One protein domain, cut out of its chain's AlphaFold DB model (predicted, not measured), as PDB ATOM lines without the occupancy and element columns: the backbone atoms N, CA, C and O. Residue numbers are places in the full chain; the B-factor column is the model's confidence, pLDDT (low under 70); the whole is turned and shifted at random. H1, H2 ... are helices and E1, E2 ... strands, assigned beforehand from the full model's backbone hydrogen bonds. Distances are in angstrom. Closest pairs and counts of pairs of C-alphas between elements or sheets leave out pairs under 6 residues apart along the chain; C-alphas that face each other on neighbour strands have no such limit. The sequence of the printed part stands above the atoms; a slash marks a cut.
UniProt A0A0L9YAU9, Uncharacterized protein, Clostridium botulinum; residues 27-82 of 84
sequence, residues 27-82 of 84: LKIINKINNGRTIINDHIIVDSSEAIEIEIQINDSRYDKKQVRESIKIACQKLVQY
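What this domain is: This is residues 27 to 82 of the 84 residues of an uncharacterized protein of Clostridium botulinum (UniProt A0A0L9YAU9). Picture a long, narrow two-strand ribbon built in two successive pieces, E1 beside E4 and then the hairpin of E2 and E3 beyond it, with one helix, H1, folding back along the E1 and E4 piece. The E2 and E3 hairpin makes one end of the length; at the opposite end, residues 58 to 64 turn round after E4 and lead back into H1, of which residues 65 to 67 and 77 to 80 stand free. The printed part has 56 residues with four named strands and one named helix, in the order E1, E2, E3, E4, H1; each of the two sheets, E1 - E4 and E2 - E3, is antiparallel, and the class is mixed, helices and strands. The whole is extended, a rod with a radius of gyration of the C-alphas of 15.8 A and spans of 50 by 21 by 15 A.

Where its parts are: Find C-alpha 52 at (29.548, -12.928, 13.212); from there E4, residues 52 to 57, runs 16.7 A to C-alpha 57. Its partner E1, residues 27 to 31, begins at C-alpha 27 at (27.756, -26.644, 12.478) and is 13.1 A long. Look next at E2, residues 37 to 41, 12.5 A long, and E3, residues 44 to 47, 9.9 A long. H1, residues 65 to 80, runs 22.6 A and ends at C-alpha 80 at (39.411, -15.306, 20.610).

How they stand to each other: Start with E1 and E4, antiparallel neighbours with 168 degrees between their directions. The C-alphas of Lys 28 and Glu 55 face each other at 4.6 A, and N 29 and O 54 are within hydrogen-bond range at 2.8 A, as are N 54 and O 29 at 2.9 A. E2 and E3 are a hairpin, antiparallel at 152 degrees; the C-alphas of Ile 39 and Ile 45 face each other at 4.6 A, and N 46 and O 38 are within hydrogen-bond range at 2.8 A. E1 and E2 are apart, and so are E3 and E4. H1 follows E4 over a short link of 7 residues and is apart from E1, E2 and E3. In H1 every O i to N i+4 pair is within hydrogen-bond range.

The domain as a whole: The two C-alphas farthest apart, those of Asp 42 and Arg 62, are 51.1 A from each other. The printed part has no cut. The links from E1 to E2, E2 to E3 and E3 to E4 are tight, and no link is long. Residues 59 to 67 and 77 to 82 stand free; the body without them spans 44 by 16 by 13 A. The mean pLDDT of the printed part is 93.4, and no printed residue is under 70.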
ATOM      1  N   LEU A  27      28.457 -27.574  11.603       94.62
ATOM      2  CA  LEU A  27      27.756 -26.644  12.478       94.62
ATOM      3  C   LEU A  27      27.984 -25.222  11.980       94.62
ATOM      4  O   LEU A  27      29.108 -24.856  11.651       94.62
ATOM      5  N   LYS A  28      26.920 -24.424  11.971       96.88
ATOM      6  CA  LYS A  28      26.970 -22.987  11.714       96.88
ATOM      7  C   LYS A  28      26.479 -22.271  12.962       96.88
ATOM      8  O   LYS A  28      25.384 -22.555  13.445       96.88
ATOM      9  N   ILE A  29      27.306 -21.385  13.500       95.25
ATOM     10  CA  ILE A  29      27.004 -20.574  14.677       95.25
ATOM     11  C   ILE A  29      26.957 -19.126  14.212       95.25
ATOM     12  O   ILE A  29      27.943 -18.608  13.695       95.25
ATOM     13  N   ILE A  30      25.805 -18.491  14.396       96.31
ATOM     14  CA  ILE A  30      25.591 -17.083  14.071       96.31
ATOM     15  C   ILE A  30      25.471 -16.326  15.384       96.31
ATOM     16  O   ILE A  30      24.758 -16.764  16.291       96.31
ATOM     17  N   ASN A  31      26.171 -15.204  15.498       95.25
ATOM     18  CA  ASN A  31      26.100 -14.351  16.666       95.25
ATOM     19  C   ASN A  31      25.913 -12.884  16.282       95.25
ATOM     20  O   ASN A  31      26.408 -12.406  15.259       95.25
ATOM     21  N   LYS A  32      25.201 -12.173  17.152       95.88
ATOM     22  CA  LYS A  32      24.885 -10.758  16.989       95.88
ATOM     23  C   LYS A  32      25.860  -9.877  17.760       95.88
ATOM     24  O   LYS A  32      26.331 -10.255  18.830       95.88
ATOM     25  N   ILE A  33      26.071  -8.656  17.276       94.56
ATOM     26  CA  ILE A  33      26.737  -7.578  18.029       94.56
ATOM     27  C   ILE A  33      25.669  -6.583  18.498       94.56
ATOM     28  O   ILE A  33      24.709  -6.338  17.768       94.56
ATOM     29  N   ASN A  34      25.804  -6.023  19.706       91.00
ATOM     30  CA  ASN A  34      24.929  -4.964  20.239       91.00
ATOM     31  C   ASN A  34      23.426  -5.257  20.076       91.00
ATOM     32  O   ASN A  34      22.651  -4.459  19.560       91.00
ATOM     33  N   ASN A  35      22.994  -6.450  20.491       88.12
ATOM     34  CA  ASN A  35      21.601  -6.901  20.377       88.12
ATOM     35  C   ASN A  35      21.015  -6.918  18.953       88.12
ATOM     36  O   ASN A  35      19.803  -7.059  18.810       88.12
ATOM     37  N   GLY A  36      21.860  -6.892  17.922       90.19
ATOM     38  CA  GLY A  36      21.449  -6.979  16.523       90.19
ATOM     39  C   GLY A  36      21.348  -5.633  15.812       90.19
ATOM     40  O   GLY A  36      20.958  -5.596  14.651       90.19
ATOM     41  N   ARG A  37      21.693  -4.526  16.479       91.69
ATOM     42  CA  ARG A  37      21.850  -3.218  15.837       91.69
ATOM     43  C   ARG A  37      23.066  -2.512  16.404       91.69
ATOM     44  O   ARG A  37      23.180  -2.365  17.616       91.69
ATOM     45  N   THR A  38      23.943  -2.024  15.539       91.44
ATOM     46  CA  THR A  38      25.127  -1.280  15.973       91.44
ATOM     47  C   THR A  38      25.259   0.036  15.228       91.44
ATOM     48  O   THR A  38      24.848   0.153  14.076       91.44
ATOM     49  N   ILE A  39      25.838   1.028  15.898       90.44
ATOM     50  CA  ILE A  39      26.168   2.327  15.317       90.44
ATOM     51  C   ILE A  39      27.671   2.304  15.047       90.44
ATOM     52  O   ILE A  39      28.448   2.156  15.986       90.44
ATOM     53  N   ILE A  40      28.079   2.370  13.778       86.75
ATOM     54  CA  ILE A  40      29.510   2.337  13.412       86.75
ATOM     55  C   ILE A  40      30.122   3.740  13.497       86.75
ATOM     56  O   ILE A  40      31.270   3.873  13.892       86.75
ATOM     57  N   ASN A  41      29.336   4.769  13.172       84.00
ATOM     58  CA  ASN A  41      29.629   6.200  13.315       84.00
ATOM     59  C   ASN A  41      28.298   6.935  13.546       84.00
ATOM     60  O   ASN A  41      27.256   6.351  13.244       84.00
ATOM     61  N   ASP A  42      28.323   8.202  13.982       81.75
ATOM     62  CA  ASP A  42      27.170   9.005  14.458       81.75
ATOM     63  C   ASP A  42      25.884   8.980  13.597       81.75
ATOM     64  O   ASP A  42      24.815   9.381  14.062       81.75
ATOM     65  N   HIS A  43      25.939   8.490  12.355       83.62
ATOM     66  CA  HIS A  43      24.808   8.450  11.426       83.62
ATOM     67  C   HIS A  43      24.551   7.095  10.745       83.62
ATOM     68  O   HIS A  43      23.590   6.987   9.985       83.62
ATOM     69  N   ILE A  44      25.365   6.058  10.987       91.31
ATOM     70  CA  ILE A  44      25.211   4.757  10.312       91.31
ATOM     71  C   ILE A  44      24.800   3.694  11.322       91.31
ATOM     72  O   ILE A  44      25.620   3.212  12.105       91.31
ATOM     73  N   ILE A  45      23.527   3.305  11.245       91.38
ATOM     74  CA  ILE A  45      22.975   2.144  11.943       91.38
ATOM     75  C   ILE A  45      23.081   0.944  11.006       91.38
ATOM     76  O   ILE A  45      22.554   0.972   9.895       91.38
ATOM     77  N   VAL A  46      23.742  -0.113  11.465       93.75
ATOM     78  CA  VAL A  46      23.890  -1.372  10.731       93.75
ATOM     79  C   VAL A  46      23.113  -2.469  11.446       93.75
ATOM     80  O   VAL A  46      23.121  -2.548  12.679       93.75
ATOM     81  N   ASP A  47      22.442  -3.312  10.664       94.25
ATOM     82  CA  ASP A  47      21.894  -4.571  11.156       94.25
ATOM     83  C   ASP A  47      23.051  -5.516  11.489       94.25
ATOM     84  O   ASP A  47      23.827  -5.918  10.625       94.25
ATOM     85  N   SER A  48      23.184  -5.826  12.772       95.56
ATOM     86  CA  SER A  48      24.234  -6.683  13.308       95.56
ATOM     87  C   SER A  48      23.664  -7.958  13.921       95.56
ATOM     88  O   SER A  48      24.301  -8.551  14.794       95.56
ATOM     89  N   SER A  49      22.451  -8.360  13.521       96.25
ATOM     90  CA  SER A  49      21.785  -9.582  13.992       96.25
ATOM     91  C   SER A  49      22.529 -10.858  13.588       96.25
ATOM     92  O   SER A  49      22.552 -11.811  14.364       96.25
ATOM     93  N   GLU A  50      23.225 -10.826  12.452       95.81
ATOM     94  CA  GLU A  50      24.085 -11.905  11.947       95.81
ATOM     95  C   GLU A  50      25.528 -11.421  11.713       95.81
ATOM     96  O   GLU A  50      26.179 -11.775  10.737       95.81
ATOM     97  N   ALA A  51      26.033 -10.555  12.595       95.31
ATOM     98  CA  ALA A  51      27.322  -9.886  12.401       95.31
ATOM     99  C   ALA A  51      28.538 -10.825  12.405       95.31
ATOM    100  O   ALA A  51      29.562 -10.496  11.807       95.31
ATOM    101  N   ILE A  52      28.458 -11.956  13.110       94.44
ATOM    102  CA  ILE A  52      29.548 -12.928  13.212       94.44
ATOM    103  C   ILE A  52      29.010 -14.306  12.848       94.44
ATOM    104  O   ILE A  52      28.067 -14.796  13.465       94.44
ATOM    105  N   GLU A  53      29.665 -14.954  11.891       96.25
ATOM    106  CA  GLU A  53      29.386 -16.326  11.485       96.25
ATOM    107  C   GLU A  53      30.629 -17.195  11.684       96.25
ATOM    108  O   GLU A  53      31.724 -16.842  11.249       96.25
ATOM    109  N   ILE A  54      30.452 -18.342  12.340       95.62
ATOM    110  CA  ILE A  54      31.489 -19.362  12.505       95.62
ATOM    111  C   ILE A  54      30.950 -20.682  11.965       95.62
ATOM    112  O   ILE A  54      29.940 -21.200  12.448       95.62
ATOM    113  N   GLU A  55      31.656 -21.246  10.991       96.69
ATOM    114  CA  GLU A  55      31.387 -22.580  10.467       96.69
ATOM    115  C   GLU A  55      32.428 -23.578  10.988       96.69
ATOM    116  O   GLU A  55      33.635 -23.355  10.900       96.69
ATOM    117  N   ILE A  56      31.950 -24.693  11.539       95.50
ATOM    118  CA  ILE A  56      32.777 -25.805  12.004       95.50
ATOM    119  C   ILE A  56      32.473 -27.012  11.127       95.50
ATOM    120  O   ILE A  56      31.342 -27.504  11.103       95.50
ATOM    121  N   GLN A  57      33.503 -27.514  10.450       96.94
ATOM    122  CA  GLN A  57      33.446 -28.738   9.664       96.94
ATOM    123  C   GLN A  57      34.353 -29.803  10.283       96.94
ATOM    124  O   GLN A  57      35.557 -29.612  10.441       96.94
ATOM    125  N   ILE A  58      33.761 -30.946  10.608       95.75
ATOM    126  CA  ILE A  58      34.438 -32.148  11.080       95.75
ATOM    127  C   ILE A  58      34.442 -33.130   9.911       95.75
ATOM    128  O   ILE A  58      33.402 -33.467   9.355       95.75
ATOM    129  N   ASN A  59      35.620 -33.576   9.506       94.94
ATOM    130  CA  ASN A  59      35.804 -34.420   8.326       94.94
ATOM    131  C   ASN A  59      35.314 -35.869   8.509       94.94
ATOM    132  O   ASN A  59      35.087 -36.548   7.512       94.94
ATOM    133  N   ASP A  60      35.144 -36.345   9.745       91.31
ATOM    134  CA  ASP A  60      34.671 -37.700  10.045       91.31
ATOM    135  C   ASP A  60      33.881 -37.732  11.364       91.31
ATOM    136  O   ASP A  60      34.301 -37.152  12.361       91.31
ATOM    137  N   SER A  61      32.734 -38.412  11.394       90.50
ATOM    138  CA  SER A  61      31.894 -38.537  12.597       90.50
ATOM    139  C   SER A  61      32.305 -39.687  13.519       90.50
ATOM    140  O   SER A  61      31.711 -39.880  14.579       90.50
ATOM    141  N   ARG A  62      33.306 -40.488  13.134       90.31
ATOM    142  CA  ARG A  62      33.750 -41.664  13.896       90.31
ATOM    143  C   ARG A  62      34.746 -41.330  15.006       90.31
ATOM    144  O   ARG A  62      35.115 -42.244  15.744       90.31
ATOM    145  N   TYR A  63      35.190 -40.077  15.127       91.69
ATOM    146  CA  TYR A  63      36.073 -39.657  16.217       91.69
ATOM    147  C   TYR A  63      35.361 -39.686  17.569       91.69
ATOM    148  O   TYR A  63      34.147 -39.493  17.646       91.69
ATOM    149  N   ASP A  64      36.136 -39.869  18.640       92.12
ATOM    150  CA  ASP A  64      35.627 -39.772  20.003       92.12
ATOM    151  C   ASP A  64      35.091 -38.357  20.285       92.12
ATOM    152  O   ASP A  64      35.758 -37.345  20.059       92.12
ATOM    153  N   LYS A  65      33.869 -38.282  20.818       92.44
ATOM    154  CA  LYS A  65      33.161 -37.016  21.045       92.44
ATOM    155  C   LYS A  65      33.884 -36.098  22.035       92.44
ATOM    156  O   LYS A  65      33.787 -34.876  21.907       92.44
ATOM    157  N   LYS A  66      34.618 -36.644  23.016       94.25
ATOM    158  CA  LYS A  66      35.399 -35.829  23.963       94.25
ATOM    159  C   LYS A  66      36.618 -35.226  23.274       94.25
ATOM    160  O   LYS A  66      36.900 -34.052  23.504       94.25
ATOM    161  N   GLN A  67      37.289 -35.987  22.409       94.50
ATOM    162  CA  GLN A  67      38.396 -35.474  21.596       94.50
ATOM    163  C   GLN A  67      37.930 -34.343  20.679       94.50
ATOM    164  O   GLN A  67      38.514 -33.263  20.705       94.50
ATOM    165  N   VAL A  68      36.822 -34.545  19.957       94.94
ATOM    166  CA  VAL A  68      36.217 -33.506  19.108       94.94
ATOM    167  C   VAL A  68      35.900 -32.248  19.916       94.94
ATOM    168  O   VAL A  68      36.258 -31.144  19.507       94.94
ATOM    169  N   ARG A  69      35.277 -32.398  21.094       95.31
ATOM    170  CA  ARG A  69      34.964 -31.271  21.985       95.31
ATOM    171  C   ARG A  69      36.216 -30.491  22.392       95.31
ATOM    172  O   ARG A  69      36.191 -29.263  22.343       95.31
ATOM    173  N   GLU A  70      37.279 -31.173  22.813       97.62
ATOM    174  CA  GLU A  70      38.508 -30.496  23.243       97.62
ATOM    175  C   GLU A  70      39.204 -29.807  22.063       97.62
ATOM    176  O   GLU A  70      39.633 -28.661  22.190       97.62
ATOM    177  N   SER A  71      39.236 -30.438  20.885       96.69
ATOM    178  CA  SER A  71      39.778 -29.818  19.672       96.69
ATOM    179  C   SER A  71      39.009 -28.559  19.261       96.69
ATOM    180  O   SER A  71      39.637 -27.539  18.973       96.69
ATOM    181  N   ILE A  72      37.670 -28.588  19.289       95.94
ATOM    182  CA  ILE A  72      36.835 -27.406  19.012       95.94
ATOM    183  C   ILE A  72      37.119 -26.298  20.031       95.94
ATOM    184  O   ILE A  72      37.303 -25.146  19.650       95.94
ATOM    185  N   LYS A  73      37.208 -26.634  21.322       96.62
ATOM    186  CA  LYS A  73      37.519 -25.666  22.382       96.62
ATOM    187  C   LYS A  73      38.860 -24.969  22.137       96.62
ATOM    188  O   LYS A  73      38.911 -23.745  22.206       96.62
ATOM    189  N   ILE A  74      39.913 -25.719  21.812       96.81
ATOM    190  CA  ILE A  74      41.236 -25.157  21.495       96.81
ATOM    191  C   ILE A  74      41.159 -24.237  20.268       96.81
ATOM    192  O   ILE A  74      41.751 -23.159  20.271       96.81
ATOM    193  N   ALA A  75      40.425 -24.633  19.224       95.00
ATOM    194  CA  ALA A  75      40.245 -23.809  18.030       95.00
ATOM    195  C   ALA A  75      39.526 -22.486  18.348       95.00
ATOM    196  O   ALA A  75      40.009 -21.422  17.966       95.00
ATOM    197  N   CYS A  76      38.434 -22.532  19.116       94.12
ATOM    198  CA  CYS A  76      37.715 -21.333  19.548       94.12
ATOM    199  C   CYS A  76      38.574 -20.432  20.450       94.12
ATOM    200  O   CYS A  76      38.518 -19.217  20.314       94.12
ATOM    201  N   GLN A  77      39.401 -20.999  21.335       95.56
ATOM    202  CA  GLN A  77      40.332 -20.213  22.155       95.56
ATOM    203  C   GLN A  77      41.345 -19.447  21.295       95.56
ATOM    204  O   GLN A  77      41.567 -18.266  21.537       95.56
ATOM    205  N   LYS A  78      41.913 -20.085  20.264       94.62
ATOM    206  CA  LYS A  78      42.803 -19.403  19.308       94.62
ATOM    207  C   LYS A  78      42.086 -18.300  18.534       94.62
ATOM    208  O   LYS A  78      42.685 -17.268  18.277       94.62
ATOM    209  N   LEU A  79      40.820 -18.513  18.169       93.62
ATOM    210  CA  LEU A  79      40.012 -17.496  17.493       93.62
ATOM    211  C   LEU A  79      39.839 -16.249  18.368       93.62
ATOM    212  O   LEU A  79      39.992 -15.142  17.867       93.62
ATOM    213  N   VAL A  80      39.568 -16.425  19.664       92.81
ATOM    214  CA  VAL A  80      39.411 -15.306  20.610       92.81
ATOM    215  C   VAL A  80      40.714 -14.518  20.774       92.81
ATOM    216  O   VAL A  80      40.671 -13.295  20.750       92.81
ATOM    217  N   GLN A  81      41.868 -15.193  20.811       95.00
ATOM    218  CA  GLN A  81      43.187 -14.549  20.933       95.00
ATOM    219  C   GLN A  81      43.531 -13.549  19.816       95.00
ATOM    220  O   GLN A  81      44.470 -12.783  19.974       95.00
ATOM    221  N   TYR A  82      42.824 -13.547  18.681       92.62
ATOM    222  CA  TYR A  82      43.028 -12.534  17.636       92.62
ATOM    223  C   TYR A  82      42.416 -11.166  17.970       92.62
ATOM    224  O   TYR A  82      42.687 -10.200  17.260       92.62
TER     225      TYR A  82